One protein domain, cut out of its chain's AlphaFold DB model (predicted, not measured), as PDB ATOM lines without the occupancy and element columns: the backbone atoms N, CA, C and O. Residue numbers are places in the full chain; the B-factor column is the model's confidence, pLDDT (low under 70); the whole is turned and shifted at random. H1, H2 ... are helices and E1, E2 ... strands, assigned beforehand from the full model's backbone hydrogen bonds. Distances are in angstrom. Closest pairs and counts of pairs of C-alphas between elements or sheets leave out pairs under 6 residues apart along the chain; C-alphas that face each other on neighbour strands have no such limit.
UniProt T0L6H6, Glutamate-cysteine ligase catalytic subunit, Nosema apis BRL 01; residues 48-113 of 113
ATOM      1  N   GLY A  48     110.552 183.761 103.750       84.81
ATOM      2  CA  GLY A  48     111.928 184.215 103.694       84.81
ATOM      3  C   GLY A  48     111.992 185.599 103.076       84.81
ATOM      4  O   GLY A  48     110.965 186.209 102.771       84.81
ATOM      5  N   GLU A  49     113.211 186.072 102.914       86.19
ATOM      6  CA  GLU A  49     113.532 187.400 102.437       86.19
ATOM      7  C   GLU A  49     114.555 187.364 101.302       86.19
ATOM      8  O   GLU A  49     115.461 186.524 101.266       86.19
ATOM      9  N   GLU A  50     114.412 188.336 100.411       90.38
ATOM     10  CA  GLU A  50     115.348 188.663  99.345       90.38
ATOM     11  C   GLU A  50     115.767 190.117  99.560       90.38
ATOM     12  O   GLU A  50     114.921 190.999  99.731       90.38
ATOM     13  N   ILE A  51     117.076 190.356  99.656       91.00
ATOM     14  CA  ILE A  51     117.632 191.680  99.942       91.00
ATOM     15  C   ILE A  51     118.536 192.088  98.794       91.00
ATOM     16  O   ILE A  51     119.561 191.450  98.552       91.00
ATOM     17  N   GLU A  52     118.195 193.193  98.145       93.31
ATOM     18  CA  GLU A  52     119.008 193.804  97.101       93.31
ATOM     19  C   GLU A  52     119.955 194.858  97.685       93.31
ATOM     20  O   GLU A  52     119.556 195.763  98.422       93.31
ATOM     21  N   PHE A  53     121.228 194.768  97.316       92.69
ATOM     22  CA  PHE A  53     122.280 195.680  97.739       92.69
ATOM     23  C   PHE A  53     122.836 196.472  96.563       92.69
ATOM     24  O   PHE A  53     123.035 195.943  95.470       92.69
ATOM     25  N   LEU A  54     123.180 197.735  96.826       95.56
ATOM     26  CA  LEU A  54     123.952 198.583  95.922       95.56
ATOM     27  C   LEU A  54     125.412 198.620  96.373       95.56
ATOM     28  O   LEU A  54     125.741 199.129  97.444       95.56
ATOM     29  N   LEU A  55     126.300 198.118  95.526       93.75
ATOM     30  CA  LEU A  55     127.735 198.167  95.740       93.75
ATOM     31  C   LEU A  55     128.253 199.567  95.450       93.75
ATOM     32  O   LEU A  55     128.153 200.081  94.331       93.75
ATOM     33  N   VAL A  56     128.864 200.165  96.464       95.12
ATOM     34  CA  VAL A  56     129.460 201.492  96.386       95.12
ATOM     35  C   VAL A  56     130.911 201.444  96.830       95.12
ATOM     36  O   VAL A  56     131.277 200.696  97.733       95.12
ATOM     37  N   PHE A  57     131.744 202.274  96.215       94.06
ATOM     38  CA  PHE A  57     133.079 202.562  96.718       94.06
ATOM     39  C   PHE A  57     133.226 204.060  96.952       94.06
ATOM     40  O   PHE A  57     132.612 204.885  96.265       94.06
ATOM     41  N   LYS A  58     134.038 204.407  97.949       93.69
ATOM     42  CA  LYS A  58     134.323 205.787  98.312       93.69
ATOM     43  C   LYS A  58     135.779 206.098  98.009       93.69
ATOM     44  O   LYS A  58     136.676 205.448  98.531       93.69
ATOM     45  N   ASP A  59     135.973 207.109  97.179       87.81
ATOM     46  CA  ASP A  59     137.249 207.802  97.022       87.81
ATOM     47  C   ASP A  59     137.039 209.240  97.534       87.81
ATOM     48  O   ASP A  59     136.848 209.440  98.734       87.81
ATOM     49  N   LYS A  60     136.897 210.230  96.642       92.19
ATOM     50  CA  LYS A  60     136.475 211.603  96.998       92.19
ATOM     51  C   LYS A  60     134.953 211.794  97.046       92.19
ATOM     52  O   LYS A  60     134.454 212.626  97.796       92.19
ATOM     53  N   ILE A  61     134.225 211.017  96.245       95.06
ATOM     54  CA  ILE A  61     132.755 210.943  96.189       95.06
ATOM     55  C   ILE A  61     132.338 209.468  96.166       95.06
ATOM     56  O   ILE A  61     133.149 208.610  95.803       95.06
ATOM     57  N   TYR A  62     131.089 209.168  96.530       96.12
ATOM     58  CA  TYR A  62     130.536 207.820  96.390       96.12
ATOM     59  C   TYR A  62     130.265 207.503  94.920       96.12
ATOM     60  O   TYR A  62     129.710 208.325  94.190       96.12
ATOM     61  N   LYS A  63     130.667 206.309  94.490       95.69
ATOM     62  CA  LYS A  63     130.471 205.806  93.127       95.69
ATOM     63  C   LYS A  63     129.954 204.375  93.175       95.69
ATOM     64  O   LYS A  63     130.301 203.626  94.086       95.69
ATOM     65  N   LEU A  64     129.166 203.994  92.172       96.31
ATOM     66  CA  LEU A  64     128.712 202.617  91.998       96.31
ATOM     67  C   LEU A  64     129.884 201.723  91.582       96.31
ATOM     68  O   LEU A  64     130.667 202.073  90.695       96.31
ATOM     69  N   TYR A  65     130.002 200.567  92.223       94.94
ATOM     70  CA  TYR A  65     131.018 199.572  91.915       94.94
ATOM     71  C   TYR A  65     130.455 198.512  90.962       94.94
ATOM     72  O   TYR A  65     129.753 197.601  91.384       94.94
ATOM     73  N   CYS A  66     130.782 198.605  89.672       94.56
ATOM     74  CA  CYS A  66     130.314 197.670  88.639       94.56
ATOM     75  C   CYS A  66     131.156 196.382  88.575       94.56
ATOM     76  O   CYS A  66     131.827 196.129  87.573       94.56
ATOM     77  N   GLY A  67     131.157 195.601  89.653       91.06
ATOM     78  CA  GLY A  67     131.907 194.347  89.745       91.06
ATOM     79  C   GLY A  67     131.251 193.298  90.638       91.06
ATOM     80  O   GLY A  67     131.973 192.514  91.260       91.06
ATOM     81  N   SER A  68     129.916 193.304  90.753       91.62
ATOM     82  CA  SER A  68     129.183 192.376  91.623       91.62
ATOM     83  C   SER A  68     129.442 190.908  91.286       91.62
ATOM     84  O   SER A  68     129.475 190.076  92.193       91.62
ATOM     85  N   GLU A  69     129.757 190.589  90.028       89.06
ATOM     86  CA  GLU A  69     130.084 189.229  89.596       89.06
ATOM     87  C   GLU A  69     131.235 188.602  90.401       89.06
ATOM     88  O   GLU A  69     131.182 187.421  90.737       89.06
ATOM     89  N   LYS A  70     132.229 189.402  90.812       88.88
ATOM     90  CA  LYS A  70     133.396 188.929  91.577       88.88
ATOM     91  C   LYS A  70     133.052 188.523  93.009       88.88
ATOM     92  O   LYS A  70     133.810 187.784  93.637       88.88
ATOM     93  N   ILE A  71     131.967 189.080  93.546       87.94
ATOM     94  CA  ILE A  71     131.450 188.761  94.880       87.94
ATOM     95  C   ILE A  71     130.561 187.523  94.776       87.94
ATOM     96  O   ILE A  71     130.725 186.578  95.543       87.94
ATOM     97  N   ILE A  72     129.677 187.503  93.778       88.38
ATOM     98  CA  ILE A  72     128.728 186.413  93.540       88.38
ATOM     99  C   ILE A  72     129.454 185.088  93.265       88.38
ATOM    100  O   ILE A  72     129.070 184.057  93.804       88.38
ATOM    101  N   GLU A  73     130.558 185.100  92.510       85.81
ATOM    102  CA  GLU A  73     131.382 183.902  92.277       85.81
ATOM    103  C   GLU A  73     131.931 183.264  93.566       85.81
ATOM    104  O   GLU A  73     132.250 182.075  93.580       85.81
ATOM    105  N   LYS A  74     132.046 184.040  94.650       85.94
ATOM    106  CA  LYS A  74     132.602 183.592  95.933       85.94
ATOM    107  C   LYS A  74     131.538 183.232  96.966       85.94
ATOM    108  O   LYS A  74     131.867 182.551  97.934       85.94
ATOM    109  N   ASN A  75     130.296 183.682  96.787       82.31
ATOM    110  CA  ASN A  75     129.216 183.458  97.740       82.31
ATOM    111  C   ASN A  75     127.999 182.818  97.042       82.31
ATOM    112  O   ASN A  75     127.291 183.501  96.302       82.31
ATOM    113  N   PRO A  76     127.707 181.529  97.306       77.00
ATOM    114  CA  PRO A  76     126.625 180.803  96.643       77.00
ATOM    115  C   PRO A  76     125.220 181.255  97.066       77.00
ATOM    116  O   PRO A  76     124.241 180.760  96.516       77.00
ATOM    117  N   PHE A  77     125.104 182.138  98.059       81.06
ATOM    118  CA  PHE A  77     123.833 182.718  98.492       81.06
ATOM    119  C   PHE A  77     123.543 184.063  97.829       81.06
ATOM    120  O   PHE A  77     122.412 184.541  97.920       81.06
ATOM    121  N   CYS A  78     124.532 184.630  97.133       88.06
ATOM    122  CA  CYS A  78     124.351 185.823  96.331       88.06
ATOM    123  C   CYS A  78     123.839 185.462  94.931       88.06
ATOM    124  O   CYS A  78     124.290 184.494  94.313       88.06
ATOM    125  N   ALA A  79     122.937 186.280  94.404       89.44
ATOM    126  CA  ALA A  79     122.472 186.223  93.029       89.44
ATOM    127  C   ALA A  79     122.828 187.503  92.268       89.44
ATOM    128  O   ALA A  79     123.092 188.561  92.847       89.44
ATOM    129  N   VAL A  80     122.877 187.364  90.942       89.81
ATOM    130  CA  VAL A  80     123.019 188.504  90.035       89.81
ATOM    131  C   VAL A  80     121.719 189.284  90.000       89.81
ATOM    132  O   VAL A  80     120.653 188.687  89.897       89.81
ATOM    133  N   GLU A  81     121.851 190.602  89.992       93.06
ATOM    134  CA  GLU A  81     120.758 191.518  89.701       93.06
ATOM    135  C   GLU A  81     121.038 192.315  88.424       93.06
ATOM    136  O   GLU A  81     122.140 192.251  87.866       93.06
ATOM    137  N   TYR A  82     120.038 193.050  87.932       93.31
ATOM    138  CA  TYR A  82     120.136 193.761  86.651       93.31
ATOM    139  C   TYR A  82     121.357 194.694  86.581       93.31
ATOM    140  O   TYR A  82     122.100 194.712  85.593       93.31
ATOM    141  N   GLY A  83     121.585 195.480  87.633       94.50
ATOM    142  CA  GLY A  83     122.748 196.350  87.724       94.50
ATOM    143  C   GLY A  83     124.024 195.552  87.995       94.50
ATOM    144  O   GLY A  83     124.093 194.790  88.948       94.50
ATOM    145  N   ARG A  84     125.114 195.821  87.263       94.31
ATOM    146  CA  ARG A  84     126.449 195.259  87.597       94.31
ATOM    147  C   ARG A  84     127.006 195.721  88.950       94.31
ATOM    148  O   ARG A  84     128.043 195.242  89.398       94.31
ATOM    149  N   TYR A  85     126.359 196.711  89.551       95.62
ATOM    150  CA  TYR A  85     126.614 197.193  90.903       95.62
ATOM    151  C   TYR A  85     125.605 196.650  91.915       95.62
ATOM    152  O   TYR A  85     125.647 197.053  93.069       95.62
ATOM    153  N   MET A  86     124.687 195.783  91.497       95.50
ATOM    154  CA  MET A  86     123.700 195.161  92.363       95.50
ATOM    155  C   MET A  86     124.089 193.722  92.660       95.50
ATOM    156  O   MET A  86     124.684 193.030  91.827       95.50
ATOM    157  N   LEU A  87     123.739 193.285  93.859       92.50
ATOM    158  CA  LEU A  87     123.681 191.881  94.228       92.50
ATOM    159  C   LEU A  87     122.427 191.669  95.061       92.50
ATOM    160  O   LEU A  87     122.021 192.568  95.795       92.50
ATOM    161  N   GLU A  88     121.857 190.481  94.978       92.75
ATOM    162  CA  GLU A  88     120.786 190.056  95.869       92.75
ATOM    163  C   GLU A  88     121.307 188.954  96.790       92.75
ATOM    164  O   GLU A  88     122.097 188.112  96.359       92.75
ATOM    165  N   ILE A  89     120.888 188.949  98.054       90.44
ATOM    166  CA  ILE A  89     121.160 187.862  98.995       90.44
ATOM    167  C   ILE A  89     119.841 187.346  99.558       90.44
ATOM    168  O   ILE A  89     119.027 188.111 100.074       90.44
ATOM    169  N   SER A  90     119.685 186.025  99.537       88.25
ATOM    170  CA  SER A  90     118.553 185.310 100.126       88.25
ATOM    171  C   SER A  90     119.011 184.214 101.081       88.25
ATOM    172  O   SER A  90     120.122 183.683 100.988       88.25
ATOM    173  N   SER A  91     118.141 183.864 102.025       82.12
ATOM    174  CA  SER A  91     118.342 182.700 102.890       82.12
ATOM    175  C   SER A  91     118.231 181.408 102.073       82.12
ATOM    176  O   SER A  91     117.384 181.288 101.190       82.12
ATOM    177  N   LYS A  92     119.093 180.418 102.351       79.19
ATOM    178  CA  LYS A  92     119.024 179.104 101.683       79.19
ATOM    179  C   LYS A  92     117.743 178.357 102.043       79.19
ATOM    180  O   LYS A  92     117.097 177.774 101.178       79.19
ATOM    181  N   ASP A  93     117.448 178.357 103.333       83.62
ATOM    182  CA  ASP A  93     116.303 177.685 103.913       83.62
ATOM    183  C   ASP A  93     115.281 178.744 104.348       83.62
ATOM    184  O   ASP A  93     115.690 179.816 104.812       83.62
ATOM    185  N   PRO A  94     113.972 178.463 104.235       85.25
ATOM    186  CA  PRO A  94     112.945 179.326 104.796       85.25
ATOM    187  C   PRO A  94     113.162 179.549 106.295       85.25
ATOM    188  O   PRO A  94     113.606 178.649 107.022       85.25
ATOM    189  N   LEU A  95     112.799 180.735 106.770       82.19
ATOM    190  CA  LEU A  95     112.848 181.068 108.183       82.19
ATOM    191  C   LEU A  95     111.876 180.162 108.952       82.19
ATOM    192  O   LEU A  95     110.722 179.964 108.574       82.19
ATOM    193  N   ARG A  96     112.376 179.555 110.034       70.44
ATOM    194  CA  ARG A  96     111.655 178.510 110.785       70.44
ATOM    195  C   ARG A  96     110.562 179.058 111.699       70.44
ATOM    196  O   ARG A  96     109.714 178.297 112.158       70.44
ATOM    197  N   ARG A  97     110.634 180.345 112.034       67.75
ATOM    198  CA  ARG A  97     109.770 181.022 112.998       67.75
ATOM    199  C   ARG A  97     109.324 182.342 112.391       67.75
ATOM    200  O   ARG A  97     110.145 183.112 111.911       67.75
ATOM    201  N   ASN A  98     108.019 182.591 112.415       68.69
ATOM    202  CA  ASN A  98     107.399 183.770 111.807       68.69
ATOM    203  C   ASN A  98     107.526 185.001 112.715       68.69
ATOM    204  O   ASN A  98     106.520 185.630 113.038       68.69
ATOM    205  N   THR A  99     108.735 185.314 113.191       77.38
ATOM    206  CA  THR A  99     108.967 186.495 114.029       77.38
ATOM    207  C   THR A  99     109.809 187.535 113.304       77.38
ATOM    208  O   THR A  99     110.641 187.219 112.456       77.38
ATOM    209  N   ILE A 100     109.589 188.800 113.662       78.94
ATOM    210  CA  ILE A 100     110.343 189.935 113.122       78.94
ATOM    211  C   ILE A 100     111.823 189.882 113.535       78.94
ATOM    212  O   ILE A 100     112.676 190.320 112.773       78.94
ATOM    213  N   MET A 101     112.127 189.305 114.704       83.31
ATOM    214  CA  MET A 101     113.498 189.187 115.210       83.31
ATOM    215  C   MET A 101     114.320 188.220 114.359       83.31
ATOM    216  O   MET A 101     115.443 188.539 113.994       83.31
ATOM    217  N   ASP A 102     113.733 187.083 113.963       79.88
ATOM    218  CA  ASP A 102     114.414 186.118 113.088       79.88
ATOM    219  C   ASP A 102     114.739 186.737 111.716       79.88
ATOM    220  O   ASP A 102     115.788 186.458 111.135       79.88
ATOM    221  N   LEU A 103     113.856 187.607 111.209       82.19
ATOM    222  CA  LEU A 103     114.095 188.360 109.981       82.19
ATOM    223  C   LEU A 103     115.242 189.368 110.157       82.19
ATOM    224  O   LEU A 103     116.146 189.410 109.326       82.19
ATOM    225  N   GLU A 104     115.227 190.160 111.230       85.06
ATOM    226  CA  GLU A 104     116.263 191.161 111.509       85.06
ATOM    227  C   GLU A 104     117.641 190.517 111.708       85.06
ATOM    228  O   GLU A 104     118.615 190.933 111.075       85.06
ATOM    229  N   ASP A 105     117.723 189.448 112.500       85.56
ATOM    230  CA  ASP A 105     118.960 188.692 112.716       85.56
ATOM    231  C   ASP A 105     119.504 188.121 111.400       85.56
ATOM    232  O   ASP A 105     120.712 188.164 111.126       85.56
ATOM    233  N   SER A 106     118.606 187.624 110.547       84.19
ATOM    234  CA  SER A 106     118.944 187.095 109.230       84.19
ATOM    235  C   SER A 106     119.477 188.181 108.286       84.19
ATOM    236  O   SER A 106     120.484 187.962 107.604       84.19
ATOM    237  N   VAL A 107     118.869 189.372 108.282       84.69
ATOM    238  CA  VAL A 107     119.338 190.549 107.526       84.69
ATOM    239  C   VAL A 107     120.714 190.997 108.027       84.69
ATOM    240  O   VAL A 107     121.651 191.140 107.240       84.69
ATOM    241  N   LEU A 108     120.874 191.178 109.341       86.31
ATOM    242  CA  LEU A 108     122.125 191.644 109.948       86.31
ATOM    243  C   LEU A 108     123.283 190.676 109.693       86.31
ATOM    244  O   LEU A 108     124.416 191.111 109.473       86.31
ATOM    245  N   THR A 109     123.010 189.372 109.687       85.19
ATOM    246  CA  THR A 109     124.010 188.344 109.375       85.19
ATOM    247  C   THR A 109     124.515 188.459 107.936       85.19
ATOM    248  O   THR A 109     125.710 188.287 107.704       85.19
ATOM    249  N   LYS A 110     123.640 188.790 106.979       83.56
ATOM    250  CA  LYS A 110     124.001 188.985 105.563       83.56
ATOM    251  C   LYS A 110     124.747 190.289 105.300       83.56
ATOM    252  O   LYS A 110     125.521 190.364 104.364       83.56
ATOM    253  N   ILE A 111     124.509 191.323 106.106       80.88
ATOM    254  CA  ILE A 111     125.243 192.594 105.995       80.88
ATOM    255  C   ILE A 111     126.682 192.442 106.508       80.88
ATOM    256  O   ILE A 111     127.595 193.100 106.015       80.88
ATOM    257  N   LYS A 112     126.883 191.609 107.536       77.94
ATOM    258  CA  LYS A 112     128.180 191.444 108.208       77.94
ATOM    259  C   LYS A 112     129.141 190.484 107.501       77.94
ATOM    260  O   LYS A 112     130.337 190.570 107.776       77.94
ATOM    261  N   ASN A 113     128.638 189.579 106.660       62.03
ATOM    262  CA  ASN A 113     129.407 188.524 105.983       62.03
ATOM    263  C   ASN A 113     129.357 188.691 104.467       62.03
ATOM    264  O   ASN A 113     130.397 188.441 103.819       62.03
TER     265      ASN A 113
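AT A GLANCE: This is residues 48 to 113 of the 113 residues of the protein "Glutamate-cysteine ligase catalytic subunit" of Nosema apis BRL 01 (UniProt T0L6H6). A small three-stranded antiparallel sheet, E1, E5 and E4, makes the body of an elongated domain, with the hairpin E2 and E3 carrying on from E1 at one end of the long axis and the loop of residues 91 to 99 turning at the other. From that loop the longest helix, H2, folds back toward the sheet and only grazes it with residues 106 to 111, while the short helix H1 sits by the edge strand E4. The printed part has 66 residues, with five named strands and two named helices in the order E1, E2, E3, H1, E4, E5, H2; the class is mixed, helices and strands. The whole is only just loose, close to compact, with a radius of gyration of the C-alphas of 13.4 A, and spans 42 by 23 by 18 A.

HOW THE PARTS SIT: The inner strand E5, residues 86 to 90, has E1, residues 50 to 54, as an antiparallel neighbour at 155 degrees, with N 53 and O 87 within hydrogen-bond range at 2.8 A. E5 also pairs with E4, residues 78 to 80, antiparallel at 138 degrees, with N 79 and O 88 at 2.8 A; E4 and E5 are a hairpin. E1 runs on into E2, residues 56 to 58, across a break of 1 residue, at 33 degrees. E2 forms a second hairpin with E3, residues 62 to 64, antiparallel at 146 degrees, with N 57 and O 63 at 2.9 A. H1, residues 69 to 72, is on the sheet E1, E5, E4 but only grazes it; its closest C-alphas to E4 are those of Ile 72 and Cys 78, 5.2 A. H2, residues 100 to 112, is also on this sheet but only grazes it; its closest C-alphas to E5 are those of Lys 110 and Ile 89, 7.2 A. H1 and H2 are apart. In H2 every O i to N i+4 pair is within hydrogen-bond range; H1, with 4 residues, is too short for such a pair.

IN THESE COORDINATES: E1 begins at C-alpha 50, (115.348, 188.663, 99.345), and is 13.6 A long, as is E5, which begins at C-alpha 86, (123.700, 195.161, 92.363). H2 measures 18.6 A and ends at C-alpha 112, (128.180, 191.444, 108.208).

THE WHOLE: The two C-alphas farthest apart are those of Lys 60 and Arg 97, 43.6 A. The printed part has no cut. No link is long; the link from E5 to H2, 9 residues, is short, and the others are tight. Mean pLDDT of the printed part is 87.1, and residues 97 to 98 and residue 113 are under 70.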